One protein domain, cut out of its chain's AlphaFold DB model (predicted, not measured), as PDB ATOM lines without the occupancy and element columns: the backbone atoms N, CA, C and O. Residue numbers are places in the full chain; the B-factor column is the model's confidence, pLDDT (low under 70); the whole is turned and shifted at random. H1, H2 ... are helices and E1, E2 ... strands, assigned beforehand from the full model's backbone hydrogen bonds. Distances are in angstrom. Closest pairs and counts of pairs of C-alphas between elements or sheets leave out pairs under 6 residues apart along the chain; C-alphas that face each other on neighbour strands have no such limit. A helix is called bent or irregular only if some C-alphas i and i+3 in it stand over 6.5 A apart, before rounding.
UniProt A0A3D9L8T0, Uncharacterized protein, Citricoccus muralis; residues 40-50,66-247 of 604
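Overview. This is residues 40 to 50 and 66 to 247 of the 604 residues of an uncharacterized protein of Citricoccus muralis (UniProt A0A3D9L8T0). A strongly twisted sheet of five parallel strands is the core, with H2 and H3 packed over one face and H5 over the opposite face. The long helix H6 passes by the E5 edge, H4 grazes the sheet, and H1 and H7 are off it. The printed part has 193 residues with seven named helices and five named strands, along the chain H1 E1 H2 E2 H3 E3 H4 E4 H5 E5 H6 H7; the sheet's order is E3 E2 E1 E4 E5. The class is mixed, helices and strands, with under half of the residues in named elements. The whole is compact, radius of gyration of the C-alphas 15.4 A, spanning 45 by 42 by 33 A.

Arrangement. Start at edge strand E3, residues 163 to 167; next come E2, 138 to 142, E1, 96 to 101, E4, 183 to 187, and edge strand E5, 207 to 211. Within hydrogen-bond range find N 140 and O 164, 2.8 A, N 98 and O 139, 2.8 A, N 97 and O 183, 3.0 A, and N 184 and O 207, 2.9 A. H2, residues 115 to 126, and H3, 147 to 156, are on the same face, at heights over the sheet of 8.8 A and 9.5 A, along the strands. They touch at a steep tilt of 55 degrees, closest at C-alphas 119 and 154, 5.3 A. On the opposite face, H5, residues 196 to 203, runs slantwise to E4 at 37 degrees on the local plane. H4, residues 171 to 178, only grazes the sheet and only just touches H5, with 3 pairs of C-alphas within 8 A, the closest 178 and 201, 6.2 A. H6, residues 224 to 241, also only grazes the sheet; its residues 231 to 239 touch H5, closest at C-alphas 202 and 235, 4.7 A. H7, residues 243 to 246, only just touches H6, with 3 pairs, and only at the corner: C-alphas 239 and 245, 6.0 A. H1, residues 72 to 79, is close to but not clearly touching H4: C-alphas 74 and 176, 7.7 A. Strand-helix-strand units, parallel neighbour strands joined through a helix, are E1 H2 E2, E2 H3 E3 and E4 H5 E5; E3 H4 E4 is split, with E2 and E1 between its strands; the four crossovers are right-handed. Every O i to N i+4 pair is within hydrogen-bond range in H1, H3, H5 and H6, but 4 of 8 in H2 and 3 of 4 in H4; H7 is too short for one.

Along the chain. Find C-alpha 72 at (18.126, -41.396, -27.948), where H1 begins. E1 runs 17.0 A from C-alpha 96 at (6.063, -34.292, -39.017). H2, 16.6 A, is irregular: C-alphas 121 and 124 are 7.6 A apart. H3 is 14.2 A long. H6 runs 25.8 A to C-alpha 241 at (-9.057, -54.324, -35.482).

Size, cuts and confidence. C-alphas 156 and 247 are farthest apart, 44.9 A. Residues 51 to 65 are not printed; C-alphas 50 and 66 stand 14.4 A apart across the cut. The long links are H1 to E1, E1 to H2, H2 to E2 and E5 to H6. The model's pLDDT is under 70 in 61 printed residues, among them 40 to 50, 66 to 74, 78 to 93, 103 to 110 and 126 to 136.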
ATOM      1  N   ARG A  40      25.646 -41.995 -50.228       44.59
ATOM      2  CA  ARG A  40      24.233 -42.157 -49.836       44.59
ATOM      3  C   ARG A  40      23.809 -41.175 -48.745       44.59
ATOM      4  O   ARG A  40      24.558 -40.952 -47.789       44.59
ATOM      5  N   ILE A  41      22.590 -40.649 -48.882       49.94
ATOM      6  CA  ILE A  41      21.892 -39.830 -47.886       49.94
ATOM      7  C   ILE A  41      21.305 -40.770 -46.825       49.94
ATOM      8  O   ILE A  41      20.414 -41.558 -47.125       49.94
ATOM      9  N   GLY A  42      21.793 -40.724 -45.582       55.84
ATOM     10  CA  GLY A  42      21.247 -41.582 -44.527       55.84
ATOM     11  C   GLY A  42      21.781 -41.310 -43.124       55.84
ATOM     12  O   GLY A  42      22.875 -40.776 -42.939       55.84
ATOM     13  N   VAL A  43      20.997 -41.709 -42.118       62.91
ATOM     14  CA  VAL A  43      21.427 -41.741 -40.712       62.91
ATOM     15  C   VAL A  43      22.542 -42.791 -40.567       62.91
ATOM     16  O   VAL A  43      22.316 -43.948 -40.941       62.91
ATOM     17  N   PRO A  44      23.722 -42.449 -40.006       62.97
ATOM     18  CA  PRO A  44      24.828 -43.394 -39.862       62.97
ATOM     19  C   PRO A  44      24.434 -44.661 -39.096       62.97
ATOM     20  O   PRO A  44      23.751 -44.582 -38.078       62.97
ATOM     21  N   ASP A  45      24.948 -45.822 -39.513       61.94
ATOM     22  CA  ASP A  45      24.634 -47.106 -38.866       61.94
ATOM     23  C   ASP A  45      24.893 -47.100 -37.347       61.94
ATOM     24  O   ASP A  45      24.120 -47.662 -36.579       61.94
ATOM     25  N   ALA A  46      25.933 -46.389 -36.901       59.84
ATOM     26  CA  ALA A  46      26.305 -46.257 -35.490       59.84
ATOM     27  C   ALA A  46      25.331 -45.419 -34.633       59.84
ATOM     28  O   ALA A  46      25.493 -45.356 -33.416       59.84
ATOM     29  N   VAL A  47      24.373 -44.728 -35.256       60.69
ATOM     30  CA  VAL A  47      23.420 -43.820 -34.594       60.69
ATOM     31  C   VAL A  47      22.083 -44.509 -34.305       60.69
ATOM     32  O   VAL A  47      21.359 -44.086 -33.399       60.69
ATOM     33  N   TRP A  48      21.751 -45.575 -35.038       65.88
ATOM     34  CA  TRP A  48      20.539 -46.345 -34.778       65.88
ATOM     35  C   TRP A  48      20.617 -47.017 -33.397       65.88
ATOM     36  O   TRP A  48      21.679 -47.527 -33.030       65.88
ATOM     37  N   PRO A  49      19.521 -47.019 -32.614       54.44
ATOM     38  CA  PRO A  49      19.509 -47.656 -31.305       54.44
ATOM     39  C   PRO A  49      19.857 -49.152 -31.425       54.44
ATOM     40  O   PRO A  49      19.098 -49.919 -32.006       54.44
ATOM     41  N   ALA A  50      21.035 -49.508 -30.903       49.47
ATOM     42  CA  ALA A  50      21.601 -50.843 -30.686       49.47
ATOM     43  C   ALA A  50      21.350 -51.914 -31.772       49.47
ATOM     44  O   ALA A  50      20.476 -52.763 -31.643       49.47
ATOM     45  N   MET A  66       6.430 -52.669 -31.967       36.56
ATOM     46  CA  MET A  66       7.287 -51.500 -32.201       36.56
ATOM     47  C   MET A  66       7.315 -50.511 -31.006       36.56
ATOM     48  O   MET A  66       6.395 -50.514 -30.186       36.56
ATOM     49  N   PRO A  67       8.367 -49.671 -30.879       39.22
ATOM     50  CA  PRO A  67       8.667 -48.877 -29.700       39.22
ATOM     51  C   PRO A  67       7.810 -47.621 -29.570       39.22
ATOM     52  O   PRO A  67       7.702 -46.811 -30.484       39.22
ATOM     53  N   LEU A  68       7.406 -47.369 -28.334       44.19
ATOM     54  CA  LEU A  68       7.493 -46.043 -27.735       44.19
ATOM     55  C   LEU A  68       8.203 -46.194 -26.376       44.19
ATOM     56  O   LEU A  68       8.059 -47.257 -25.784       44.19
ATOM     57  N   PRO A  69       8.951 -45.197 -25.863       50.09
ATOM     58  CA  PRO A  69       9.964 -44.357 -26.564       50.09
ATOM     59  C   PRO A  69      11.196 -44.035 -25.646       50.09
ATOM     60  O   PRO A  69      11.160 -44.518 -24.512       50.09
ATOM     61  N   PRO A  70      12.340 -43.394 -26.048       50.94
ATOM     62  CA  PRO A  70      12.776 -42.741 -27.306       50.94
ATOM     63  C   PRO A  70      14.007 -43.350 -28.046       50.94
ATOM     64  O   PRO A  70      14.856 -44.009 -27.469       50.94
ATOM     65  N   ALA A  71      14.218 -43.001 -29.325       57.97
ATOM     66  CA  ALA A  71      15.467 -43.266 -30.064       57.97
ATOM     67  C   ALA A  71      16.601 -42.273 -29.704       57.97
ATOM     68  O   ALA A  71      16.954 -41.401 -30.498       57.97
ATOM     69  N   TRP A  72      17.172 -42.379 -28.500       57.53
ATOM     70  CA  TRP A  72      18.126 -41.396 -27.948       57.53
ATOM     71  C   TRP A  72      19.322 -41.076 -28.862       57.53
ATOM     72  O   TRP A  72      19.635 -39.907 -29.081       57.53
ATOM     73  N   GLY A  73      19.972 -42.098 -29.428       62.59
ATOM     74  CA  GLY A  73      21.093 -41.907 -30.359       62.59
ATOM     75  C   GLY A  73      20.695 -41.099 -31.596       62.59
ATOM     76  O   GLY A  73      21.395 -40.162 -31.978       62.59
ATOM     77  N   LEU A  74      19.524 -41.406 -32.156       68.44
ATOM     78  CA  LEU A  74      18.962 -40.736 -33.325       68.44
ATOM     79  C   LEU A  74      18.527 -39.299 -33.018       68.44
ATOM     80  O   LEU A  74      18.860 -38.396 -33.775       68.44
ATOM     81  N   SER A  75      17.864 -39.079 -31.879       70.12
ATOM     82  CA  SER A  75      17.514 -37.746 -31.373       70.12
ATOM     83  C   SER A  75      18.766 -36.875 -31.231       70.12
ATOM     84  O   SER A  75      18.837 -35.772 -31.777       70.12
ATOM     85  N   ARG A  76      19.822 -37.424 -30.616       67.19
ATOM     86  CA  ARG A  76      21.111 -36.744 -30.468       67.19
ATOM     87  C   ARG A  76      21.777 -36.412 -31.802       67.19
ATOM     88  O   ARG A  76      22.455 -35.395 -31.899       67.19
ATOM     89  N   TRP A  77      21.627 -37.259 -32.815       70.62
ATOM     90  CA  TRP A  77      22.172 -36.995 -34.146       70.62
ATOM     91  C   TRP A  77      21.369 -35.935 -34.906       70.62
ATOM     92  O   TRP A  77      21.973 -35.042 -35.493       70.62
ATOM     93  N   LEU A  78      20.032 -36.004 -34.856       68.81
ATOM     94  CA  LEU A  78      19.135 -35.069 -35.546       68.81
ATOM     95  C   LEU A  78      19.154 -33.666 -34.937       68.81
ATOM     96  O   LEU A  78      19.098 -32.679 -35.669       68.81
ATOM     97  N   TRP A  79      19.209 -33.577 -33.606       67.25
ATOM     98  CA  TRP A  79      18.987 -32.322 -32.884       67.25
ATOM     99  C   TRP A  79      20.104 -31.947 -31.908       67.25
ATOM    100  O   TRP A  79      20.067 -30.859 -31.341       67.25
ATOM    101  N   GLY A  80      21.102 -32.806 -31.692       60.12
ATOM    102  CA  GLY A  80      22.065 -32.648 -30.599       60.12
ATOM    103  C   GLY A  80      21.535 -33.180 -29.263       60.12
ATOM    104  O   GLY A  80      20.435 -33.713 -29.173       60.12
ATOM    105  N   ASP A  81      22.332 -33.068 -28.196       58.91
ATOM    106  CA  ASP A  81      21.964 -33.515 -26.839       58.91
ATOM    107  C   ASP A  81      20.963 -32.540 -26.186       58.91
ATOM    108  O   ASP A  81      21.286 -31.818 -25.246       58.91
ATOM    109  N   THR A  82      19.764 -32.436 -26.763       52.03
ATOM    110  CA  THR A  82      18.750 -31.425 -26.416       52.03
ATOM    111  C   THR A  82      17.691 -31.929 -25.444       52.03
ATOM    112  O   THR A  82      16.780 -31.186 -25.099       52.03
ATOM    113  N   GLY A  83      17.793 -33.174 -24.966       49.62
ATOM    114  CA  GLY A  83      16.833 -33.716 -24.001       49.62
ATOM    115  C   GLY A  83      15.428 -33.959 -24.567       49.62
ATOM    116  O   GLY A  83      14.540 -34.287 -23.786       49.62
ATOM    117  N   ASN A  84      15.236 -33.872 -25.894       47.91
ATOM    118  CA  ASN A  84      14.013 -34.270 -26.600       47.91
ATOM    119  C   ASN A  84      13.831 -35.793 -26.509       47.91
ATOM    120  O   ASN A  84      14.152 -36.554 -27.431       47.91
ATOM    121  N   ARG A  85      13.389 -36.241 -25.334       50.31
ATOM    122  CA  ARG A  85      13.004 -37.611 -25.026       50.31
ATOM    123  C   ARG A  85      11.493 -37.677 -25.142       50.31
ATOM    124  O   ARG A  85      10.789 -37.160 -24.287       50.31
ATOM    125  N   ASN A  86      11.007 -38.343 -26.182       49.31
ATOM    126  CA  ASN A  86       9.663 -38.895 -26.135       49.31
ATOM    127  C   ASN A  86       9.739 -40.015 -25.090       49.31
ATOM    128  O   ASN A  86      10.472 -40.974 -25.293       49.31
ATOM    129  N   ASP A  87       9.077 -39.882 -23.947       45.88
ATOM    130  CA  ASP A  87       9.142 -40.801 -22.792       45.88
ATOM    131  C   ASP A  87       7.780 -41.452 -22.478       45.88
ATOM    132  O   ASP A  87       7.507 -41.865 -21.357       45.88
ATOM    133  N   GLY A  88       6.903 -41.508 -23.481       46.84
ATOM    134  CA  GLY A  88       5.494 -41.857 -23.336       46.84
ATOM    135  C   GLY A  88       4.646 -40.608 -23.096       46.84
ATOM    136  O   GLY A  88       3.425 -40.695 -23.182       46.84
ATOM    137  N   GLY A  89       5.292 -39.455 -22.865       51.97
ATOM    138  CA  GLY A  89       4.722 -38.115 -22.772       51.97
ATOM    139  C   GLY A  89       5.044 -37.191 -23.956       51.97
ATOM    140  O   GLY A  89       5.389 -37.638 -25.052       51.97
ATOM    141  N   ASP A  90       4.819 -35.893 -23.719       46.88
ATOM    142  CA  ASP A  90       4.781 -34.763 -24.660       46.88
ATOM    143  C   ASP A  90       5.780 -34.845 -25.834       46.88
ATOM    144  O   ASP A  90       6.981 -34.613 -25.680       46.88
ATOM    145  N   ARG A  91       5.257 -35.126 -27.038       57.22
ATOM    146  CA  ARG A  91       6.011 -35.062 -28.298       57.22
ATOM    147  C   ARG A  91       6.151 -33.608 -28.743       57.22
ATOM    148  O   ARG A  91       5.524 -33.170 -29.712       57.22
ATOM    149  N   SER A  92       6.978 -32.872 -28.016       55.47
ATOM    150  CA  SER A  92       7.268 -31.449 -28.234       55.47
ATOM    151  C   SER A  92       8.195 -31.180 -29.430       55.47
ATOM    152  O   SER A  92       8.564 -30.038 -29.680       55.47
ATOM    153  N   SER A  93       8.585 -32.218 -30.185       64.81
ATOM    154  CA  SER A  93       9.514 -32.103 -31.315       64.81
ATOM    155  C   SER A  93       8.930 -31.387 -32.537       64.81
ATOM    156  O   SER A  93       9.688 -31.113 -33.463       64.81
ATOM    157  N   ASP A  94       7.609 -31.146 -32.577       75.44
ATOM    158  CA  ASP A  94       6.824 -30.686 -33.738       75.44
ATOM    159  C   ASP A  94       7.168 -31.405 -35.058       75.44
ATOM    160  O   ASP A  94       6.777 -30.963 -36.134       75.44
ATOM    161  N   LEU A  95       7.874 -32.540 -35.003       81.69
ATOM    162  CA  LEU A  95       8.399 -33.240 -36.167       81.69
ATOM    163  C   LEU A  95       7.259 -33.967 -36.881       81.69
ATOM    164  O   LEU A  95       6.625 -34.851 -36.298       81.69
ATOM    165  N   LEU A  96       7.036 -33.633 -38.149       88.62
ATOM    166  CA  LEU A  96       6.063 -34.292 -39.017       88.62
ATOM    167  C   LEU A  96       6.787 -35.204 -40.008       88.62
ATOM    168  O   LEU A  96       7.655 -34.735 -40.742       88.62
ATOM    169  N   ALA A  97       6.416 -36.480 -40.062       90.56
ATOM    170  CA  ALA A  97       6.905 -37.390 -41.095       90.56
ATOM    171  C   ALA A  97       5.929 -37.498 -42.273       90.56
ATOM    172  O   ALA A  97       4.715 -37.472 -42.084       90.56
ATOM    173  N   VAL A  98       6.467 -37.656 -43.480       92.56
ATOM    174  CA  VAL A  98       5.717 -37.931 -44.709       92.56
ATOM    175  C   VAL A  98       6.405 -39.055 -45.482       92.56
ATOM    176  O   VAL A  98       7.629 -39.065 -45.611       92.56
ATOM    177  N   TYR A  99       5.612 -40.003 -45.982       91.81
ATOM    178  CA  TYR A  99       6.088 -41.133 -46.781       91.81
ATOM    179  C   TYR A  99       5.770 -40.905 -48.259       91.81
ATOM    180  O   TYR A  99       4.619 -40.631 -48.603       91.81
ATOM    181  N   LEU A 100       6.779 -41.029 -49.123       90.62
ATOM    182  CA  LEU A 100       6.674 -40.814 -50.567       90.62
ATOM    183  C   LEU A 100       6.968 -42.097 -51.354       90.62
ATOM    184  O   LEU A 100       7.885 -42.841 -51.006       90.62
ATOM    185  N   GLY A 101       6.233 -42.324 -52.442       87.94
ATOM    186  CA  GLY A 101       6.425 -43.441 -53.371       87.94
ATOM    187  C   GLY A 101       6.179 -43.053 -54.834       87.94
ATOM    188  O   GLY A 101       5.720 -41.951 -55.135       87.94
ATOM    189  N   ARG A 102       6.514 -43.953 -55.771       74.75
ATOM    190  CA  ARG A 102       6.364 -43.708 -57.227       74.75
ATOM    191  C   ARG A 102       4.920 -43.766 -57.711       74.75
ATOM    192  O   ARG A 102       4.614 -43.198 -58.756       74.75
ATOM    193  N   THR A 103       4.065 -44.509 -57.015       62.62
ATOM    194  CA  THR A 103       2.669 -44.721 -57.398       62.62
ATOM    195  C   THR A 103       1.814 -43.529 -56.975       62.62
ATOM    196  O   THR A 103       2.060 -42.897 -55.947       62.62
ATOM    197  N   ARG A 104       0.809 -43.179 -57.790       55.31
ATOM    198  CA  ARG A 104      -0.196 -42.188 -57.382       55.31
ATOM    199  C   ARG A 104      -1.022 -42.762 -56.223       55.31
ATOM    200  O   ARG A 104      -1.248 -43.972 -56.214       55.31
ATOM    201  N   PRO A 105      -1.558 -41.922 -55.315       52.16
ATOM    202  CA  PRO A 105      -2.385 -42.370 -54.185       52.16
ATOM    203  C   PRO A 105      -3.583 -43.255 -54.577       52.16
ATOM    204  O   PRO A 105      -4.127 -43.963 -53.739       52.16
ATOM    205  N   THR A 106      -4.007 -43.204 -55.845       49.47
ATOM    206  CA  THR A 106      -5.121 -43.980 -56.408       49.47
ATOM    207  C   THR A 106      -4.743 -45.386 -56.876       49.47
ATOM    208  O   THR A 106      -5.645 -46.189 -57.099       49.47
ATOM    209  N   ASP A 107      -3.451 -45.693 -57.036       48.72
ATOM    210  CA  ASP A 107      -2.995 -46.900 -57.743       48.72
ATOM    211  C   ASP A 107      -2.471 -47.998 -56.803       48.72
ATOM    212  O   ASP A 107      -2.349 -49.154 -57.210       48.72
ATOM    213  N   SER A 108      -2.215 -47.686 -55.530       49.66
ATOM    214  CA  SER A 108      -1.935 -48.690 -54.504       49.66
ATOM    215  C   SER A 108      -2.332 -48.178 -53.119       49.66
ATOM    216  O   SER A 108      -1.981 -47.067 -52.726       49.66
ATOM    217  N   GLY A 109      -3.057 -48.994 -52.349       58.59
ATOM    218  CA  GLY A 109      -3.455 -48.726 -50.957       58.59
ATOM    219  C   GLY A 109      -2.288 -48.651 -49.960       58.59
ATOM    220  O   GLY A 109      -2.479 -48.867 -48.768       58.59
ATOM    221  N   ASP A 110      -1.079 -48.338 -50.433       67.50
ATOM    222  CA  ASP A 110       0.165 -48.336 -49.667       67.50
ATOM    223  C   ASP A 110       0.231 -47.158 -48.680       67.50
ATOM    224  O   ASP A 110       1.036 -47.170 -47.748       67.50
ATOM    225  N   GLY A 111      -0.627 -46.141 -48.847       76.88
ATOM    226  CA  GLY A 111      -0.725 -44.979 -47.956       76.88
ATOM    227  C   GLY A 111       0.481 -44.036 -48.028       76.88
ATOM    228  O   GLY A 111       0.842 -43.426 -47.024       76.88
ATOM    229  N   CYS A 112       1.121 -43.928 -49.197       87.50
ATOM    230  CA  CYS A 112       2.183 -42.955 -49.473       87.50
ATOM    231  C   CYS A 112       1.708 -41.868 -50.451       87.50
ATOM    232  O   CYS A 112       0.780 -42.080 -51.234       87.50
ATOM    233  N   PHE A 113       2.330 -40.690 -50.400       90.81
ATOM    234  CA  PHE A 113       2.106 -39.632 -51.389       90.81
ATOM    235  C   PHE A 113       3.011 -39.837 -52.607       90.81
ATOM    236  O   PHE A 113       4.074 -40.451 -52.497       90.81
ATOM    237  N   ALA A 114       2.635 -39.293 -53.766       89.94
ATOM    238  CA  ALA A 114       3.495 -39.370 -54.939       89.94
ATOM    239  C   ALA A 114       4.765 -38.527 -54.728       89.94
ATOM    240  O   ALA A 114       4.698 -37.398 -54.243       89.94
ATOM    241  N   THR A 115       5.925 -39.030 -55.156       90.31
ATOM    242  CA  THR A 115       7.186 -38.263 -55.124       90.31
ATOM    243  C   THR A 115       7.093 -36.940 -55.892       90.31
ATOM    244  O   THR A 115       7.742 -35.966 -55.516       90.31
ATOM    245  N   ALA A 116       6.233 -36.867 -56.914       88.69
ATOM    246  CA  ALA A 116       5.949 -35.642 -57.664       88.69
ATOM    247  C   ALA A 116       5.297 -34.530 -56.817       88.69
ATOM    248  O   ALA A 116       5.478 -33.354 -57.122       88.69
ATOM    249  N   ASP A 117       4.586 -34.880 -55.739       90.75
ATOM    250  CA  ASP A 117       3.902 -33.921 -54.863       90.75
ATOM    251  C   ASP A 117       4.812 -33.384 -53.742       90.75
ATOM    252  O   ASP A 117       4.403 -32.506 -52.979       90.75
ATOM    253  N   ALA A 118       6.054 -33.878 -53.631       89.25
ATOM    254  CA  ALA A 118       6.964 -33.575 -52.524       89.25
ATOM    255  C   ALA A 118       7.152 -32.068 -52.290       89.25
ATOM    256  O   ALA A 118       7.033 -31.594 -51.160       89.25
ATOM    257  N   ALA A 119       7.412 -31.310 -53.359       88.19
ATOM    258  CA  ALA A 119       7.614 -29.867 -53.279       88.19
ATOM    259  C   ALA A 119       6.362 -29.143 -52.774       88.19
ATOM    260  O   ALA A 119       6.453 -28.323 -51.863       88.19
ATOM    261  N   ALA A 120       5.191 -29.490 -53.308       90.62
ATOM    262  CA  ALA A 120       3.933 -28.859 -52.927       90.62
ATOM    263  C   ALA A 120       3.561 -29.156 -51.463       90.62
ATOM    264  O   ALA A 120       3.158 -28.252 -50.734       90.62
ATOM    265  N   LEU A 121       3.786 -30.394 -51.009       91.06
ATOM    266  CA  LEU A 121       3.535 -30.821 -49.631       91.06
ATOM    267  C   LEU A 121       4.431 -30.099 -48.615       91.06
ATOM    268  O   LEU A 121       3.987 -29.791 -47.511       91.06
ATOM    269  N   VAL A 122       5.699 -29.853 -48.952       86.81
ATOM    270  CA  VAL A 122       6.722 -29.491 -47.958       86.81
ATOM    271  C   VAL A 122       7.100 -28.004 -47.974       86.81
ATOM    272  O   VAL A 122       7.518 -27.482 -46.938       86.81
ATOM    273  N   ALA A 123       6.934 -27.305 -49.104       79.81
ATOM    274  CA  ALA A 123       7.476 -25.958 -49.307       79.81
ATOM    275  C   ALA A 123       7.059 -24.935 -48.240       79.81
ATOM    276  O   ALA A 123       7.908 -24.224 -47.702       79.81
ATOM    277  N   ASP A 124       5.771 -24.888 -47.890       80.06
ATOM    278  CA  ASP A 124       5.259 -23.903 -46.931       80.06
ATOM    279  C   ASP A 124       5.814 -24.116 -45.517       80.06
ATOM    280  O   ASP A 124       6.194 -23.173 -44.821       80.06
ATOM    281  N   ARG A 125       5.912 -25.383 -45.112       79.19
ATOM    282  CA  ARG A 125       6.416 -25.765 -43.797       79.19
ATOM    283  C   ARG A 125       7.915 -25.481 -43.695       79.19
ATOM    284  O   ARG A 125       8.347 -24.924 -42.696       79.19
ATOM    285  N   ALA A 126       8.682 -25.781 -44.746       68.50
ATOM    286  CA  ALA A 126      10.122 -25.516 -44.824       68.50
ATOM    287  C   ALA A 126      10.492 -24.028 -44.772       68.50
ATOM    288  O   ALA A 126      11.520 -23.659 -44.206       68.50
ATOM    289  N   ALA A 127       9.657 -23.166 -45.354       63.19
ATOM    290  CA  ALA A 127       9.865 -21.721 -45.355       63.19
ATOM    291  C   ALA A 127       9.639 -21.066 -43.977       63.19
ATOM    292  O   ALA A 127      10.010 -19.910 -43.780       63.19
ATOM    293  N   ALA A 128       9.023 -21.782 -43.029       59.81
ATOM    294  CA  ALA A 128       8.703 -21.281 -41.695       59.81
ATOM    295  C   ALA A 128       9.855 -21.414 -40.681       59.81
ATOM    296  O   ALA A 128       9.725 -20.916 -39.561       59.81
ATOM    297  N   ASP A 129      10.967 -22.061 -41.046       59.84
ATOM    298  CA  ASP A 129      12.165 -22.145 -40.207       59.84
ATOM    299  C   ASP A 129      12.767 -20.740 -40.009       59.84
ATOM    300  O   ASP A 129      13.484 -20.203 -40.859       59.84
ATOM    301  N   ALA A 130      12.439 -20.123 -38.870       50.78
ATOM    302  CA  ALA A 130      12.834 -18.765 -38.504       50.78
ATOM    303  C   ALA A 130      14.329 -18.630 -38.145       50.78
ATOM    304  O   ALA A 130      14.764 -17.561 -37.711       50.78
ATOM    305  N   GLY A 131      15.133 -19.686 -38.326       49.59
ATOM    306  CA  GLY A 131      16.577 -19.640 -38.112       49.59
ATOM    307  C   GLY A 131      16.992 -19.660 -36.642       49.59
ATOM    308  O   GLY A 131      18.098 -19.226 -36.323       49.59
ATOM    309  N   ASP A 132      16.139 -20.172 -35.748       52.09
ATOM    310  CA  ASP A 132      16.448 -20.320 -34.319       52.09
ATOM    311  C   ASP A 132      17.411 -21.492 -34.020       52.09
ATOM    312  O   ASP A 132      17.872 -21.653 -32.888       52.09
ATOM    313  N   GLY A 133      17.761 -22.281 -35.042       48.75
ATOM    314  CA  GLY A 133      18.742 -23.361 -34.961       48.75
ATOM    315  C   GLY A 133      18.184 -24.688 -34.440       48.75
ATOM    316  O   GLY A 133      18.972 -25.585 -34.131       48.75
ATOM    317  N   ARG A 134      16.858 -24.842 -34.333       54.25
ATOM    318  CA  ARG A 134      16.233 -26.151 -34.094       54.25
ATOM    319  C   ARG A 134      16.326 -26.985 -35.381       54.25
ATOM    320  O   ARG A 134      16.288 -26.442 -36.475       54.25
ATOM    321  N   GLY A 135      16.571 -28.294 -35.257       59.69
ATOM    322  CA  GLY A 135      16.797 -29.189 -36.406       59.69
ATOM    323  C   GLY A 135      15.562 -29.376 -37.311       59.69
ATOM    324  O   GLY A 135      14.629 -28.580 -37.255       59.69
ATOM    325  N   PRO A 136      15.515 -30.421 -38.160       65.38
ATOM    326  CA  PRO A 136      14.433 -30.573 -39.133       65.38
ATOM    327  C   PRO A 136      13.068 -30.657 -38.441       65.38
ATOM    328  O   PRO A 136      12.926 -31.342 -37.426       65.38
ATOM    329  N   HIS A 137      12.063 -30.003 -39.027       76.75
ATOM    330  CA  HIS A 137      10.665 -30.080 -38.597       76.75
ATOM    331  C   HIS A 137       9.827 -30.971 -39.530       76.75
ATOM    332  O   HIS A 137       8.689 -31.311 -39.203       76.75
ATOM    333  N   THR A 138      10.366 -31.353 -40.694       83.25
ATOM    334  CA  THR A 138       9.749 -32.313 -41.619       83.25
ATOM    335  C   THR A 138      10.728 -33.435 -41.962       83.25
ATOM    336  O   THR A 138      11.859 -33.183 -42.380       83.25
ATOM    337  N   LEU A 139      10.281 -34.678 -41.801       85.62
ATOM    338  CA  LEU A 139      10.997 -35.889 -42.185       85.62
ATOM    339  C   LEU A 139      10.354 -36.476 -43.447       85.62
ATOM    340  O   LEU A 139       9.205 -36.904 -43.407       85.62
ATOM    341  N   VAL A 140      11.083 -36.506 -44.559       87.25
ATOM    342  CA  VAL A 140      10.617 -37.062 -45.834       87.25
ATOM    343  C   VAL A 140      11.251 -38.436 -46.023       87.25
ATOM    344  O   VAL A 140      12.462 -38.536 -46.215       87.25
ATOM    345  N   VAL A 141      10.440 -39.490 -45.953       88.25
ATOM    346  CA  VAL A 141      10.880 -40.879 -46.135       88.25
ATOM    347  C   VAL A 141      10.459 -41.357 -47.519       88.25
ATOM    348  O   VAL A 141       9.276 -41.338 -47.849       88.25
ATOM    349  N   VAL A 142      11.422 -41.784 -48.329       87.00
ATOM    350  CA  VAL A 142      11.220 -42.126 -49.740       87.00
ATOM    351  C   VAL A 142      11.338 -43.638 -49.928       87.00
ATOM    352  O   VAL A 142      12.388 -44.229 -49.684       87.00
ATOM    353  N   ALA A 143      10.241 -44.287 -50.321       86.12
ATOM    354  CA  ALA A 143      10.122 -45.746 -50.331       86.12
ATOM    355  C   ALA A 143      10.844 -46.432 -51.503       86.12
ATOM    356  O   ALA A 143      11.160 -47.616 -51.426       86.12
ATOM    357  N   ASP A 144      11.090 -45.721 -52.604       81.06
ATOM    358  CA  ASP A 144      11.582 -46.295 -53.862       81.06
ATOM    359  C   ASP A 144      13.089 -46.113 -54.100       81.06
ATOM    360  O   ASP A 144      13.581 -46.442 -55.182       81.06
ATOM    361  N   GLY A 145      13.821 -45.592 -53.112       77.25
ATOM    362  CA  GLY A 145      15.258 -45.336 -53.233       77.25
ATOM    363  C   GLY A 145      15.611 -44.051 -53.994       77.25
ATOM    364  O   GLY A 145      16.760 -43.894 -54.406       77.25
ATOM    365  N   SER A 146      14.636 -43.164 -54.246       82.00
ATOM    366  CA  SER A 146      14.825 -41.917 -55.001       82.00
ATOM    367  C   SER A 146      15.053 -40.676 -54.122       82.00
ATOM    368  O   SER A 146      14.850 -39.549 -54.577       82.00
ATOM    369  N   ALA A 147      15.497 -40.828 -52.866       80.50
ATOM    370  CA  ALA A 147      15.666 -39.695 -51.948       80.50
ATOM    371  C   ALA A 147      16.562 -38.572 -52.493       80.50
ATOM    372  O   ALA A 147      16.305 -37.402 -52.215       80.50
ATOM    373  N   VAL A 148      17.588 -38.906 -53.284       78.56
ATOM    374  CA  VAL A 148      18.471 -37.916 -53.926       78.56
ATOM    375  C   VAL A 148      17.698 -37.047 -54.921       78.56
ATOM    376  O   VAL A 148      17.824 -35.823 -54.884       78.56
ATOM    377  N   ASP A 149      16.858 -37.659 -55.756       80.25
ATOM    378  CA  ASP A 149      16.059 -36.953 -56.763       80.25
ATOM    379  C   ASP A 149      14.982 -36.088 -56.100       80.25
ATOM    380  O   ASP A 149      14.784 -34.929 -56.470       80.25
ATOM    381  N   VAL A 150      14.328 -36.614 -55.058       83.38
ATOM    382  CA  VAL A 150      13.370 -35.854 -54.241       83.38
ATOM    383  C   VAL A 150      14.059 -34.663 -53.574       83.38
ATOM    384  O   VAL A 150      13.534 -33.552 -53.613       83.38
ATOM    385  N   ALA A 151      15.246 -34.856 -52.995       79.62
ATOM    386  CA  ALA A 151      16.004 -33.777 -52.372       79.62
ATOM    387  C   ALA A 151      16.409 -32.693 -53.383       79.62
ATOM    388  O   ALA A 151      16.323 -31.510 -53.056       79.62
ATOM    389  N   GLN A 152      16.807 -33.073 -54.602       77.56
ATOM    390  CA  GLN A 152      17.105 -32.118 -55.671       77.56
ATOM    391  C   GLN A 152      15.849 -31.343 -56.094       77.56
ATOM    392  O   GLN A 152      15.887 -30.118 -56.150       77.56
ATOM    393  N   SER A 153      14.719 -32.029 -56.286       82.44
ATOM    394  CA  SER A 153      13.430 -31.405 -56.618       82.44
ATOM    395  C   SER A 153      12.984 -30.382 -55.564       82.44
ATOM    396  O   SER A 153      12.560 -29.273 -55.893       82.44
ATOM    397  N   LEU A 154      13.150 -30.707 -54.277       82.44
ATOM    398  CA  LEU A 154      12.892 -29.774 -53.179       82.44
ATOM    399  C   LEU A 154      13.816 -28.546 -53.243       82.44
ATOM    400  O   LEU A 154      13.344 -27.419 -53.092       82.44
ATOM    401  N   GLN A 155      15.111 -28.738 -53.506       79.19
ATOM    402  CA  GLN A 155      16.063 -27.630 -53.645       79.19
ATOM    403  C   GLN A 155      15.724 -26.721 -54.829       79.19
ATOM    404  O   GLN A 155      15.766 -25.500 -54.676       79.19
ATOM    405  N   ASP A 156      15.351 -27.297 -55.971       81.12
ATOM    406  CA  ASP A 156      14.939 -26.556 -57.167       81.12
ATOM    407  C   ASP A 156      13.649 -25.755 -56.912       81.12
ATOM    408  O   ASP A 156      13.478 -24.656 -57.439       81.12
ATOM    409  N   ALA A 157      12.776 -26.259 -56.032       81.94
ATOM    410  CA  ALA A 157      11.581 -25.572 -55.547       81.94
ATOM    411  C   ALA A 157      11.847 -24.541 -54.424       81.94
ATOM    412  O   ALA A 157      10.903 -23.976 -53.873       81.94
ATOM    413  N   GLY A 158      13.111 -24.282 -54.066       75.25
ATOM    414  CA  GLY A 158      13.496 -23.295 -53.048       75.25
ATOM    415  C   GLY A 158      13.457 -23.803 -51.599       75.25
ATOM    416  O   GLY A 158      13.613 -23.016 -50.662       75.25
ATOM    417  N   VAL A 159      13.277 -25.109 -51.382       75.00
ATOM    418  CA  VAL A 159      13.308 -25.740 -50.055       75.00
ATOM    419  C   VAL A 159      14.749 -26.072 -49.680       75.00
ATOM    420  O   VAL A 159      15.292 -27.119 -50.026       75.00
ATOM    421  N   HIS A 160      15.394 -25.152 -48.962       67.88
ATOM    422  CA  HIS A 160      16.806 -25.285 -48.580       67.88
ATOM    423  C   HIS A 160      17.034 -25.679 -47.112       67.88
ATOM    424  O   HIS A 160      18.164 -26.004 -46.742       67.88
ATOM    425  N   ARG A 161      16.001 -25.614 -46.260       70.75
ATOM    426  CA  ARG A 161      16.063 -25.872 -44.807       70.75
ATOM    427  C   ARG A 161      14.783 -26.537 -44.294       70.75
ATOM    428  O   ARG A 161      13.856 -26.777 -45.063       70.75
ATOM    429  N   GLY A 162      14.767 -26.892 -43.007       70.38
ATOM    430  CA  GLY A 162      13.585 -27.426 -42.324       70.38
ATOM    431  C   GLY A 162      13.229 -28.885 -42.638       70.38
ATOM    432  O   GLY A 162      12.342 -29.454 -42.000       70.38
ATOM    433  N   CYS A 163      13.933 -29.521 -43.579       76.25
ATOM    434  CA  CYS A 163      13.588 -30.842 -44.098       76.25
ATOM    435  C   CYS A 163      14.774 -31.802 -44.065       76.25
ATOM    436  O   CYS A 163      15.878 -31.450 -44.480       76.25
ATOM    437  N   LEU A 164      14.518 -33.035 -43.631       78.00
ATOM    438  CA  LEU A 164      15.438 -34.156 -43.786       78.00
ATOM    439  C   LEU A 164      14.812 -35.191 -44.721       78.00
ATOM    440  O   LEU A 164      13.776 -35.759 -44.390       78.00
ATOM    441  N   VAL A 165      15.454 -35.438 -45.862       80.31
ATOM    442  CA  VAL A 165      15.047 -36.463 -46.834       80.31
ATOM    443  C   VAL A 165      15.915 -37.701 -46.640       80.31
ATOM    444  O   VAL A 165      17.130 -37.573 -46.510       80.31
ATOM    445  N   LEU A 166      15.309 -38.883 -46.604       80.44
ATOM    446  CA  LEU A 166      16.009 -40.164 -46.512       80.44
ATOM    447  C   LEU A 166      15.266 -41.254 -47.285       80.44
ATOM    448  O   LEU A 166      14.040 -41.233 -47.380       80.44
ATOM    449  N   ASP A 167      16.011 -42.235 -47.784       81.69
ATOM    450  CA  ASP A 167      15.415 -43.481 -48.266       81.69
ATOM    451  C   ASP A 167      14.864 -44.290 -47.087       81.69
ATOM    452  O   ASP A 167      15.388 -44.214 -45.971       81.69
ATOM    453  N   ASP A 168      13.813 -45.076 -47.331       82.69
ATOM    454  CA  ASP A 168      13.235 -45.968 -46.328       82.69
ATOM    455  C   ASP A 168      14.320 -46.850 -45.672       82.69
ATOM    456  O   ASP A 168      14.935 -47.689 -46.336       82.69
ATOM    457  N   PRO A 169      14.559 -46.706 -44.354       73.94
ATOM    458  CA  PRO A 169      15.636 -47.418 -43.683       73.94
ATOM    459  C   PRO A 169      15.247 -48.852 -43.286       73.94
ATOM    460  O   PRO A 169      16.034 -49.534 -42.627       73.94
ATOM    461  N   GLY A 170      14.043 -49.309 -43.635       74.38
ATOM    462  CA  GLY A 170      13.502 -50.596 -43.211       74.38
ATOM    463  C   GLY A 170      12.799 -50.526 -41.852       74.38
ATOM    464  O   GLY A 170      13.019 -49.624 -41.042       74.38
ATOM    465  N   SER A 171      11.952 -51.513 -41.579       67.00
ATOM    466  CA  SER A 171      11.006 -51.551 -40.448       67.00
ATOM    467  C   SER A 171      11.620 -51.311 -39.069       67.00
ATOM    468  O   SER A 171      11.067 -50.558 -38.272       67.00
ATOM    469  N   GLU A 172      12.772 -51.920 -38.768       64.56
ATOM    470  CA  GLU A 172      13.413 -51.777 -37.451       64.56
ATOM    471  C   GLU A 172      13.807 -50.319 -37.175       64.56
ATOM    472  O   GLU A 172      13.598 -49.788 -36.084       64.56
ATOM    473  N   ARG A 173      14.336 -49.649 -38.200       71.94
ATOM    474  CA  ARG A 173      14.827 -48.270 -38.139       71.94
ATOM    475  C   ARG A 173      13.697 -47.255 -38.296       71.94
ATOM    476  O   ARG A 173      13.714 -46.212 -37.643       71.94
ATOM    477  N   ARG A 174      12.668 -47.574 -39.087       76.81
ATOM    478  CA  ARG A 174      11.457 -46.750 -39.221       76.81
ATOM    479  C   ARG A 174      10.780 -46.504 -37.895       76.81
ATOM    480  O   ARG A 174      10.420 -45.376 -37.598       76.81
ATOM    481  N   ALA A 175      10.667 -47.520 -37.061       70.56
ATOM    482  CA  ALA A 175      10.066 -47.365 -35.749       70.56
ATOM    483  C   ALA A 175      10.839 -46.410 -34.838       70.56
ATOM    484  O   ALA A 175      10.245 -45.616 -34.108       70.56
ATOM    485  N   ALA A 176      12.171 -46.463 -34.898       71.38
ATOM    486  CA  ALA A 176      13.016 -45.513 -34.193       71.38
ATOM    487  C   ALA A 176      12.763 -44.080 -34.695       71.38
ATOM    488  O   ALA A 176      12.615 -43.186 -33.865       71.38
ATOM    489  N   LEU A 177      12.621 -43.865 -36.011       75.56
ATOM    490  CA  LEU A 177      12.231 -42.563 -36.583       75.56
ATOM    491  C   LEU A 177      10.826 -42.130 -36.150       75.56
ATOM    492  O   LEU A 177      10.633 -41.003 -35.705       75.56
ATOM    493  N   LEU A 178       9.843 -43.021 -36.235       79.12
ATOM    494  CA  LEU A 178       8.459 -42.756 -35.844       79.12
ATOM    495  C   LEU A 178       8.358 -42.373 -34.367       79.12
ATOM    496  O   LEU A 178       7.616 -41.459 -34.018       79.12
ATOM    497  N   SER A 179       9.181 -42.986 -33.511       72.12
ATOM    498  CA  SER A 179       9.260 -42.639 -32.089       72.12
ATOM    499  C   SER A 179       9.719 -41.204 -31.827       72.12
ATOM    500  O   SER A 179       9.595 -40.751 -30.696       72.12
ATOM    501  N   LEU A 180      10.244 -40.495 -32.831       74.31
ATOM    502  CA  LEU A 180      10.660 -39.091 -32.768       74.31
ATOM    503  C   LEU A 180       9.597 -38.122 -33.301       74.31
ATOM    504  O   LEU A 180       9.645 -36.929 -32.993       74.31
ATOM    505  N   CYS A 181       8.651 -38.627 -34.090       81.38
ATOM    506  CA  CYS A 181       7.670 -37.826 -34.808       81.38
ATOM    507  C   CYS A 181       6.483 -37.471 -33.910       81.38
ATOM    508  O   CYS A 181       5.928 -38.329 -33.219       81.38
ATOM    509  N   ALA A 182       6.061 -36.211 -33.951       82.62
ATOM    510  CA  ALA A 182       4.822 -35.756 -33.337       82.62
ATOM    511  C   ALA A 182       3.597 -36.304 -34.090       82.62
ATOM    512  O   ALA A 182       2.619 -36.700 -33.455       82.62
ATOM    513  N   ALA A 183       3.679 -36.375 -35.421       88.69
ATOM    514  CA  ALA A 183       2.647 -36.927 -36.293       88.69
ATOM    515  C   ALA A 183       3.247 -37.506 -37.589       88.69
ATOM    516  O   ALA A 183       4.398 -37.228 -37.939       88.69
ATOM    517  N   VAL A 184       2.445 -38.288 -38.311       91.44
ATOM    518  CA  VAL A 184       2.732 -38.795 -39.660       91.44
ATOM    519  C   VAL A 184       1.604 -38.366 -40.586       91.44
ATOM    520  O   VAL A 184       0.445 -38.674 -40.321       91.44
ATOM    521  N   ALA A 185       1.940 -37.681 -41.674       93.00
ATOM    522  CA  ALA A 185       0.995 -37.379 -42.734       93.00
ATOM    523  C   ALA A 185       0.696 -38.641 -43.552       93.00
ATOM    524  O   ALA A 185       1.619 -39.334 -43.985       93.00
ATOM    525  N   VAL A 186      -0.586 -38.911 -43.791       91.56
ATOM    526  CA  VAL A 186      -1.075 -40.028 -44.612       91.56
ATOM    527  C   VAL A 186      -2.097 -39.521 -45.636       91.56
ATOM    528  O   VAL A 186      -2.860 -38.606 -45.315       91.56
ATOM    529  N   PRO A 187      -2.149 -40.071 -46.863       91.19
ATOM    530  CA  PRO A 187      -3.150 -39.675 -47.849       91.19
ATOM    531  C   PRO A 187      -4.583 -39.815 -47.318       91.19
ATOM    532  O   PRO A 187      -4.909 -40.771 -46.609       91.19
ATOM    533  N   ALA A 188      -5.461 -38.877 -47.666       88.44
ATOM    534  CA  ALA A 188      -6.879 -38.964 -47.331       88.44
ATOM    535  C   ALA A 188      -7.491 -40.274 -47.864       88.44
ATOM    536  O   ALA A 188      -7.263 -40.650 -49.011       88.44
ATOM    537  N   GLY A 189      -8.262 -40.969 -47.021       83.44
ATOM    538  CA  GLY A 189      -8.833 -42.283 -47.343       83.44
ATOM    539  C   GLY A 189      -7.898 -43.475 -47.106       83.44
ATOM    540  O   GLY A 189      -8.297 -44.601 -47.383       83.44
ATOM    541  N   THR A 190      -6.686 -43.261 -46.578       85.75
ATOM    542  CA  THR A 190      -5.790 -44.362 -46.183       85.75
ATOM    543  C   THR A 190      -6.436 -45.213 -45.093       85.75
ATOM    544  O   THR A 190      -6.762 -44.698 -44.024       85.75
ATOM    545  N   ASP A 191      -6.557 -46.518 -45.340       83.50
ATOM    546  CA  ASP A 191      -6.862 -47.509 -44.307       83.50
ATOM    547  C   ASP A 191      -5.563 -47.882 -43.561       83.50
ATOM    548  O   ASP A 191      -4.653 -48.463 -44.171       83.50
ATOM    549  N   PRO A 192      -5.444 -47.582 -42.251       79.06
ATOM    550  CA  PRO A 192      -4.262 -47.925 -41.469       79.06
ATOM    551  C   PRO A 192      -3.946 -49.421 -41.416       79.06
ATOM    552  O   PRO A 192      -2.808 -49.776 -41.129       79.06
ATOM    553  N   LEU A 193      -4.914 -50.304 -41.674       77.69
ATOM    554  CA  LEU A 193      -4.692 -51.752 -41.686       77.69
ATOM    555  C   LEU A 193      -4.038 -52.237 -42.979       77.69
ATOM    556  O   LEU A 193      -3.315 -53.234 -42.945       77.69
ATOM    557  N   GLN A 194      -4.279 -51.533 -44.087       79.12
ATOM    558  CA  GLN A 194      -3.793 -51.899 -45.422       79.12
ATOM    559  C   GLN A 194      -2.510 -51.157 -45.809       79.12
ATOM    560  O   GLN A 194      -1.737 -51.660 -46.619       79.12
ATOM    561  N   SER A 195      -2.237 -49.999 -45.198       82.19
ATOM    562  CA  SER A 195      -0.994 -49.255 -45.412       82.19
ATOM    563  C   SER A 195       0.103 -49.689 -44.429       82.19
ATOM    564  O   SER A 195      -0.047 -49.488 -43.219       82.19
ATOM    565  N   PRO A 196       1.260 -50.197 -44.904       79.06
ATOM    566  CA  PRO A 196       2.389 -50.539 -44.038       79.06
ATOM    567  C   PRO A 196       2.881 -49.359 -43.184       79.06
ATOM    568  O   PRO A 196       3.242 -49.544 -42.021       79.06
ATOM    569  N   TRP A 197       2.860 -48.141 -43.738       81.88
ATOM    570  CA  TRP A 197       3.346 -46.930 -43.067       81.88
ATOM    571  C   TRP A 197       2.398 -46.465 -41.968       81.88
ATOM    572  O   TRP A 197       2.824 -46.224 -40.837       81.88
ATOM    573  N   ALA A 198       1.105 -46.379 -42.286       84.19
ATOM    574  CA  ALA A 198       0.087 -45.995 -41.318       84.19
ATOM    575  C   ALA A 198      -0.039 -47.046 -40.208       84.19
ATOM    576  O   ALA A 198      -0.175 -46.684 -39.038       84.19
ATOM    577  N   ARG A 199       0.107 -48.335 -40.546       84.62
ATOM    578  CA  ARG A 199       0.135 -49.434 -39.578       84.62
ATOM    579  C   ARG A 199       1.292 -49.306 -38.597       84.62
ATOM    580  O   ARG A 199       1.079 -49.415 -37.394       84.62
ATOM    581  N   GLU A 200       2.517 -49.074 -39.071       81.56
ATOM    582  CA  GLU A 200       3.685 -48.923 -38.190       81.56
ATOM    583  C   GLU A 200       3.601 -47.658 -37.325       81.56
ATOM    584  O   GLU A 200       3.921 -47.706 -36.136       81.56
ATOM    585  N   ALA A 201       3.123 -46.545 -37.885       83.25
ATOM    586  CA  ALA A 201       2.917 -45.297 -37.154       83.25
ATOM    587  C   ALA A 201       1.822 -45.422 -36.081       83.25
ATOM    588  O   ALA A 201       2.051 -45.053 -34.926       83.25
ATOM    589  N   GLY A 202       0.673 -46.010 -36.426       83.19
ATOM    590  CA  GLY A 202      -0.415 -46.298 -35.489       83.19
ATOM    591  C   GLY A 202       0.007 -47.298 -34.414       83.19
ATOM    592  O   GLY A 202      -0.234 -47.071 -33.230       83.19
ATOM    593  N   ALA A 203       0.748 -48.349 -34.778       80.56
ATOM    594  CA  ALA A 203       1.340 -49.269 -33.810       80.56
ATOM    595  C   ALA A 203       2.322 -48.534 -32.892       80.56
ATOM    596  O   ALA A 203       2.336 -48.777 -31.695       80.56
ATOM    597  N   ALA A 204       3.092 -47.573 -33.388       76.31
ATOM    598  CA  ALA A 204       3.926 -46.710 -32.558       76.31
ATOM    599  C   ALA A 204       3.134 -45.593 -31.848       76.31
ATOM    600  O   ALA A 204       3.742 -44.641 -31.374       76.31
ATOM    601  N   GLY A 205       1.796 -45.639 -31.791       82.06
ATOM    602  CA  GLY A 205       0.956 -44.626 -31.138       82.06
ATOM    603  C   GLY A 205       1.215 -43.197 -31.612       82.06
ATOM    604  O   GLY A 205       1.110 -42.264 -30.818       82.06
ATOM    605  N   VAL A 206       1.664 -43.029 -32.858       85.31
ATOM    606  CA  VAL A 206       1.905 -41.732 -33.499       85.31
ATOM    607  C   VAL A 206       0.594 -41.232 -34.089       85.31
ATOM    608  O   VAL A 206      -0.154 -42.011 -34.674       85.31
ATOM    609  N   ALA A 207       0.323 -39.934 -33.948       88.12
ATOM    610  CA  ALA A 207      -0.840 -39.316 -34.571       88.12
ATOM    611  C   ALA A 207      -0.776 -39.476 -36.098       88.12
ATOM    612  O   ALA A 207       0.247 -39.165 -36.714       88.12
ATOM    613  N   LEU A 208      -1.868 -39.951 -36.696       90.00
ATOM    614  CA  LEU A 208      -2.024 -40.047 -38.145       90.00
ATOM    615  C   LEU A 208      -2.788 -38.817 -38.631       90.00
ATOM    616  O   LEU A 208      -3.941 -38.606 -38.259       90.00
ATOM    617  N   LEU A 209      -2.133 -38.002 -39.448       91.38
ATOM    618  CA  LEU A 209      -2.684 -36.778 -40.009       91.38
ATOM    619  C   LEU A 209      -3.127 -37.042 -41.446       91.38
ATOM    620  O   LEU A 209      -2.297 -37.129 -42.352       91.38
ATOM    621  N   THR A 210      -4.431 -37.187 -41.658       90.50
ATOM    622  CA  THR A 210      -4.989 -37.348 -43.003       90.50
ATOM    623  C   THR A 210      -4.816 -36.062 -43.804       90.50
ATOM    624  O   THR A 210      -5.103 -34.969 -43.323       90.50
ATOM    625  N   HIS A 211      -4.326 -36.185 -45.037       91.62
ATOM    626  CA  HIS A 211      -3.994 -35.031 -45.868       91.62
ATOM    627  C   HIS A 211      -4.233 -35.301 -47.353       91.62
ATOM    628  O   HIS A 211      -4.045 -36.416 -47.838       91.62
ATOM    629  N   THR A 212      -4.628 -34.271 -48.099       90.75
ATOM    630  CA  THR A 212      -4.900 -34.369 -49.539       90.75
ATOM    631  C   THR A 212      -3.839 -33.601 -50.320       90.75
ATOM    632  O   THR A 212      -3.798 -32.372 -50.292       90.75
ATOM    633  N   ALA A 213      -2.983 -34.323 -51.043       86.94
ATOM    634  CA  ALA A 213      -2.066 -33.713 -52.002       86.94
ATOM    635  C   ALA A 213      -2.844 -33.079 -53.178       86.94
ATOM    636  O   ALA A 213      -3.920 -33.570 -53.528       86.94
ATOM    637  N   PRO A 214      -2.331 -31.996 -53.793       87.75
ATOM    638  CA  PRO A 214      -1.017 -31.384 -53.575       87.75
ATOM    639  C   PRO A 214      -1.022 -30.233 -52.550       87.75
ATOM    640  O   PRO A 214      -0.133 -29.388 -52.584       87.75
ATOM    641  N   ALA A 215      -2.017 -30.138 -51.657       89.62
ATOM    642  CA  ALA A 215      -2.047 -29.059 -50.666       89.62
ATOM    643  C   ALA A 215      -0.809 -29.114 -49.743       89.62
ATOM    644  O   ALA A 215      -0.359 -30.213 -49.410       89.62
ATOM    645  N   PRO A 216      -0.268 -27.971 -49.283       90.31
ATOM    646  CA  PRO A 216       0.860 -27.964 -48.355       90.31
ATOM    647  C   PRO A 216       0.486 -28.585 -47.005       90.31
ATOM    648  O   PRO A 216      -0.638 -28.429 -46.527       90.31
ATOM    649  N   LEU A 217       1.437 -29.287 -46.386       91.12
ATOM    650  CA  LEU A 217       1.290 -29.848 -45.044       91.12
ATOM    651  C   LEU A 217       1.162 -28.726 -44.003       91.12
ATOM    652  O   LEU A 217       1.833 -27.696 -44.125       91.12
ATOM    653  N   PRO A 218       0.355 -28.920 -42.946       87.94
ATOM    654  CA  PRO A 218       0.116 -27.869 -41.972       87.94
ATOM    655  C   PRO A 218       1.369 -27.539 -41.152       87.94
ATOM    656  O   PRO A 218       2.204 -28.391 -40.817       87.94
ATOM    657  N   ARG A 219       1.488 -26.255 -40.808       82.06
ATOM    658  CA  ARG A 219       2.548 -25.748 -39.927       82.06
ATOM    659  C   ARG A 219       2.272 -26.103 -38.471       82.06
ATOM    660  O   ARG A 219       3.145 -26.647 -37.799       82.06
ATOM    661  N   ASP A 220       1.057 -25.818 -38.022       83.12
ATOM    662  CA  ASP A 220       0.580 -26.157 -36.689       83.12
ATOM    663  C   ASP A 220       0.029 -27.589 -36.684       83.12
ATOM    664  O   ASP A 220      -0.794 -27.953 -37.525       83.12
ATOM    665  N   LEU A 221       0.513 -28.402 -35.749       81.62
ATOM    666  CA  LEU A 221       0.064 -29.779 -35.548       81.62
ATOM    667  C   LEU A 221      -0.902 -29.889 -34.353       81.62
ATOM    668  O   LEU A 221      -1.064 -30.979 -33.800       81.62
ATOM    669  N   GLY A 222      -1.471 -28.769 -33.905       82.00
ATOM    670  CA  GLY A 222      -2.379 -28.667 -32.766       82.00
ATOM    671  C   GLY A 222      -1.659 -28.605 -31.422       82.00
ATOM    672  O   GLY A 222      -0.438 -28.440 -31.332       82.00
ATOM    673  N   LEU A 223      -2.408 -28.785 -30.338       81.94
ATOM    674  CA  LEU A 223      -1.814 -28.879 -29.008       81.94
ATOM    675  C   LEU A 223      -1.150 -30.252 -28.814       81.94
ATOM    676  O   LEU A 223      -1.651 -31.270 -29.304       81.94
ATOM    677  N   PRO A 224      -0.055 -30.357 -28.041       77.88
ATOM    678  CA  PRO A 224       0.557 -31.657 -27.800       77.88
ATOM    679  C   PRO A 224      -0.367 -32.665 -27.102       77.88
ATOM    680  O   PRO A 224      -0.234 -33.869 -27.315       77.88
ATOM    681  N   SER A 225      -1.320 -32.198 -26.290       78.25
ATOM    682  CA  SER A 225      -2.377 -33.029 -25.697       78.25
ATOM    683  C   SER A 225      -3.290 -33.651 -26.758       78.25
ATOM    684  O   SER A 225      -3.554 -34.849 -26.700       78.25
ATOM    685  N   GLU A 226      -3.706 -32.878 -27.760       83.69
ATOM    686  CA  GLU A 226      -4.551 -33.351 -28.866       83.69
ATOM    687  C   GLU A 226      -3.822 -34.400 -29.705       83.69
ATOM    688  O   GLU A 226      -4.375 -35.458 -30.010       83.69
ATOM    689  N   ARG A 227      -2.535 -34.173 -29.997       85.56
ATOM    690  CA  ARG A 227      -1.701 -35.161 -30.696       85.56
ATOM    691  C   ARG A 227      -1.547 -36.457 -29.914       85.56
ATOM    692  O   ARG A 227      -1.580 -37.532 -30.510       85.56
ATOM    693  N   ARG A 228      -1.387 -36.384 -28.587       80.94
ATOM    694  CA  ARG A 228      -1.333 -37.586 -27.738       80.94
ATOM    695  C   ARG A 228      -2.631 -38.378 -27.822       80.94
ATOM    696  O   ARG A 228      -2.572 -39.597 -27.966       80.94
ATOM    697  N   VAL A 229      -3.777 -37.699 -27.777       87.12
ATOM    698  CA  VAL A 229      -5.085 -38.341 -27.949       87.12
ATOM    699  C   VAL A 229      -5.189 -38.977 -29.335       87.12
ATOM    700  O   VAL A 229      -5.472 -40.167 -29.422       87.12
ATOM    701  N   SER A 230      -4.856 -38.251 -30.405       88.19
ATOM    702  CA  SER A 230      -4.872 -38.778 -31.778       88.19
ATOM    703  C   SER A 230      -3.978 -40.013 -31.951       88.19
ATOM    704  O   SER A 230      -4.404 -41.017 -32.519       88.19
ATOM    705  N   GLY A 231      -2.762 -39.994 -31.400       88.19
ATOM    706  CA  GLY A 231      -1.872 -41.156 -31.407       88.19
ATOM    707  C   GLY A 231      -2.423 -42.340 -30.606       88.19
ATOM    708  O   GLY A 231      -2.274 -43.494 -31.017       88.19
ATOM    709  N   ARG A 232      -3.114 -42.067 -29.491       89.50
ATOM    710  CA  ARG A 232      -3.797 -43.091 -28.693       89.50
ATOM    711  C   ARG A 232      -4.960 -43.722 -29.454       89.50
ATOM    712  O   ARG A 232      -5.071 -44.945 -29.452       89.50
ATOM    713  N   VAL A 233      -5.774 -42.905 -30.124       90.44
ATOM    714  CA  VAL A 233      -6.856 -43.348 -31.017       90.44
ATOM    715  C   VAL A 233      -6.283 -44.236 -32.114       90.44
ATOM    716  O   VAL A 233      -6.710 -45.378 -32.241       90.44
ATOM    717  N   ALA A 234      -5.247 -43.781 -32.825       88.19
ATOM    718  CA  ALA A 234      -4.627 -44.553 -33.901       88.19
ATOM    719  C   ALA A 234      -4.162 -45.946 -33.438       88.19
ATOM    720  O   ALA A 234      -4.455 -46.945 -34.098       88.19
ATOM    721  N   ARG A 235      -3.488 -46.034 -32.281       89.44
ATOM    722  CA  ARG A 235      -3.059 -47.324 -31.719       89.44
ATOM    723  C   ARG A 235      -4.236 -48.184 -31.284       89.44
ATOM    724  O   ARG A 235      -4.263 -49.368 -31.605       89.44
ATOM    725  N   HIS A 236      -5.184 -47.611 -30.546       90.44
ATOM    726  CA  HIS A 236      -6.330 -48.348 -30.017       90.44
ATOM    727  C   HIS A 236      -7.189 -48.920 -31.146       90.44
ATOM    728  O   HIS A 236      -7.479 -50.114 -31.126       90.44
ATOM    729  N   THR A 237      -7.506 -48.125 -32.171       89.38
ATOM    730  CA  THR A 237      -8.249 -48.580 -33.354       89.38
ATOM    731  C   THR A 237      -7.516 -49.709 -34.069       89.38
ATOM    732  O   THR A 237      -8.118 -50.739 -34.363       89.38
ATOM    733  N   LEU A 238      -6.208 -49.549 -34.297       87.75
ATOM    734  CA  LEU A 238      -5.399 -50.560 -34.971       87.75
ATOM    735  C   LEU A 238      -5.386 -51.888 -34.202       87.75
ATOM    736  O   LEU A 238      -5.628 -52.942 -34.781       87.75
ATOM    737  N   VAL A 239      -5.121 -51.837 -32.897       87.44
ATOM    738  CA  VAL A 239      -5.032 -53.025 -32.041       87.44
ATOM    739  C   VAL A 239      -6.399 -53.693 -31.852       87.44
ATOM    740  O   VAL A 239      -6.476 -54.915 -31.759       87.44
ATOM    741  N   SER A 240      -7.479 -52.908 -31.831       89.38
ATOM    742  CA  SER A 240      -8.848 -53.429 -31.767       89.38
ATOM    743  C   SER A 240      -9.241 -54.168 -33.043       89.38
ATOM    744  O   SER A 240      -9.934 -55.179 -32.974       89.38
ATOM    745  N   ALA A 241      -8.787 -53.686 -34.201       88.69
ATOM    746  CA  ALA A 241      -9.057 -54.324 -35.482       88.69
ATOM    747  C   ALA A 241      -8.150 -55.536 -35.757       88.69
ATOM    748  O   ALA A 241      -8.594 -56.498 -36.382       88.69
ATOM    749  N   ASP A 242      -6.899 -55.507 -35.291       84.06
ATOM    750  CA  ASP A 242      -5.936 -56.591 -35.473       84.06
ATOM    751  C   ASP A 242      -5.056 -56.792 -34.219       84.06
ATOM    752  O   ASP A 242      -3.988 -56.178 -34.085       84.06
ATOM    753  N   PRO A 243      -5.461 -57.688 -33.299       80.06
ATOM    754  CA  PRO A 243      -4.707 -57.971 -32.078       80.06
ATOM    755  C   PRO A 243      -3.304 -58.547 -32.313       80.06
ATOM    756  O   PRO A 243      -2.456 -58.435 -31.427       80.06
ATOM    757  N   THR A 244      -3.011 -59.104 -33.498       76.69
ATOM    758  CA  THR A 244      -1.669 -59.635 -33.824       76.69
ATOM    759  C   THR A 244      -0.603 -58.537 -33.847       76.69
ATOM    760  O   THR A 244       0.590 -58.811 -33.740       76.69
ATOM    761  N   VAL A 245      -1.014 -57.263 -33.900       71.94
ATOM    762  CA  VAL A 245      -0.139 -56.095 -33.712       71.94
ATOM    763  C   VAL A 245       0.553 -56.098 -32.343       71.94
ATOM    764  O   VAL A 245       1.604 -55.471 -32.204       71.94
ATOM    765  N   LEU A 246      -0.018 -56.783 -31.342       68.19
ATOM    766  CA  LEU A 246       0.559 -56.954 -30.007       68.19
ATOM    767  C   LEU A 246       1.409 -58.222 -29.860       68.19
ATOM    768  O   LEU A 246       2.141 -58.337 -28.873       68.19
ATOM    769  N   GLU A 247       1.295 -59.177 -30.783       56.53
ATOM    770  CA  GLU A 247       1.983 -60.456 -30.659       56.53
ATOM    771  C   GLU A 247       3.470 -60.284 -30.954       56.53
ATOM    772  O   GLU A 247       3.838 -59.970 -32.090       56.53
TER     773      GLU A 247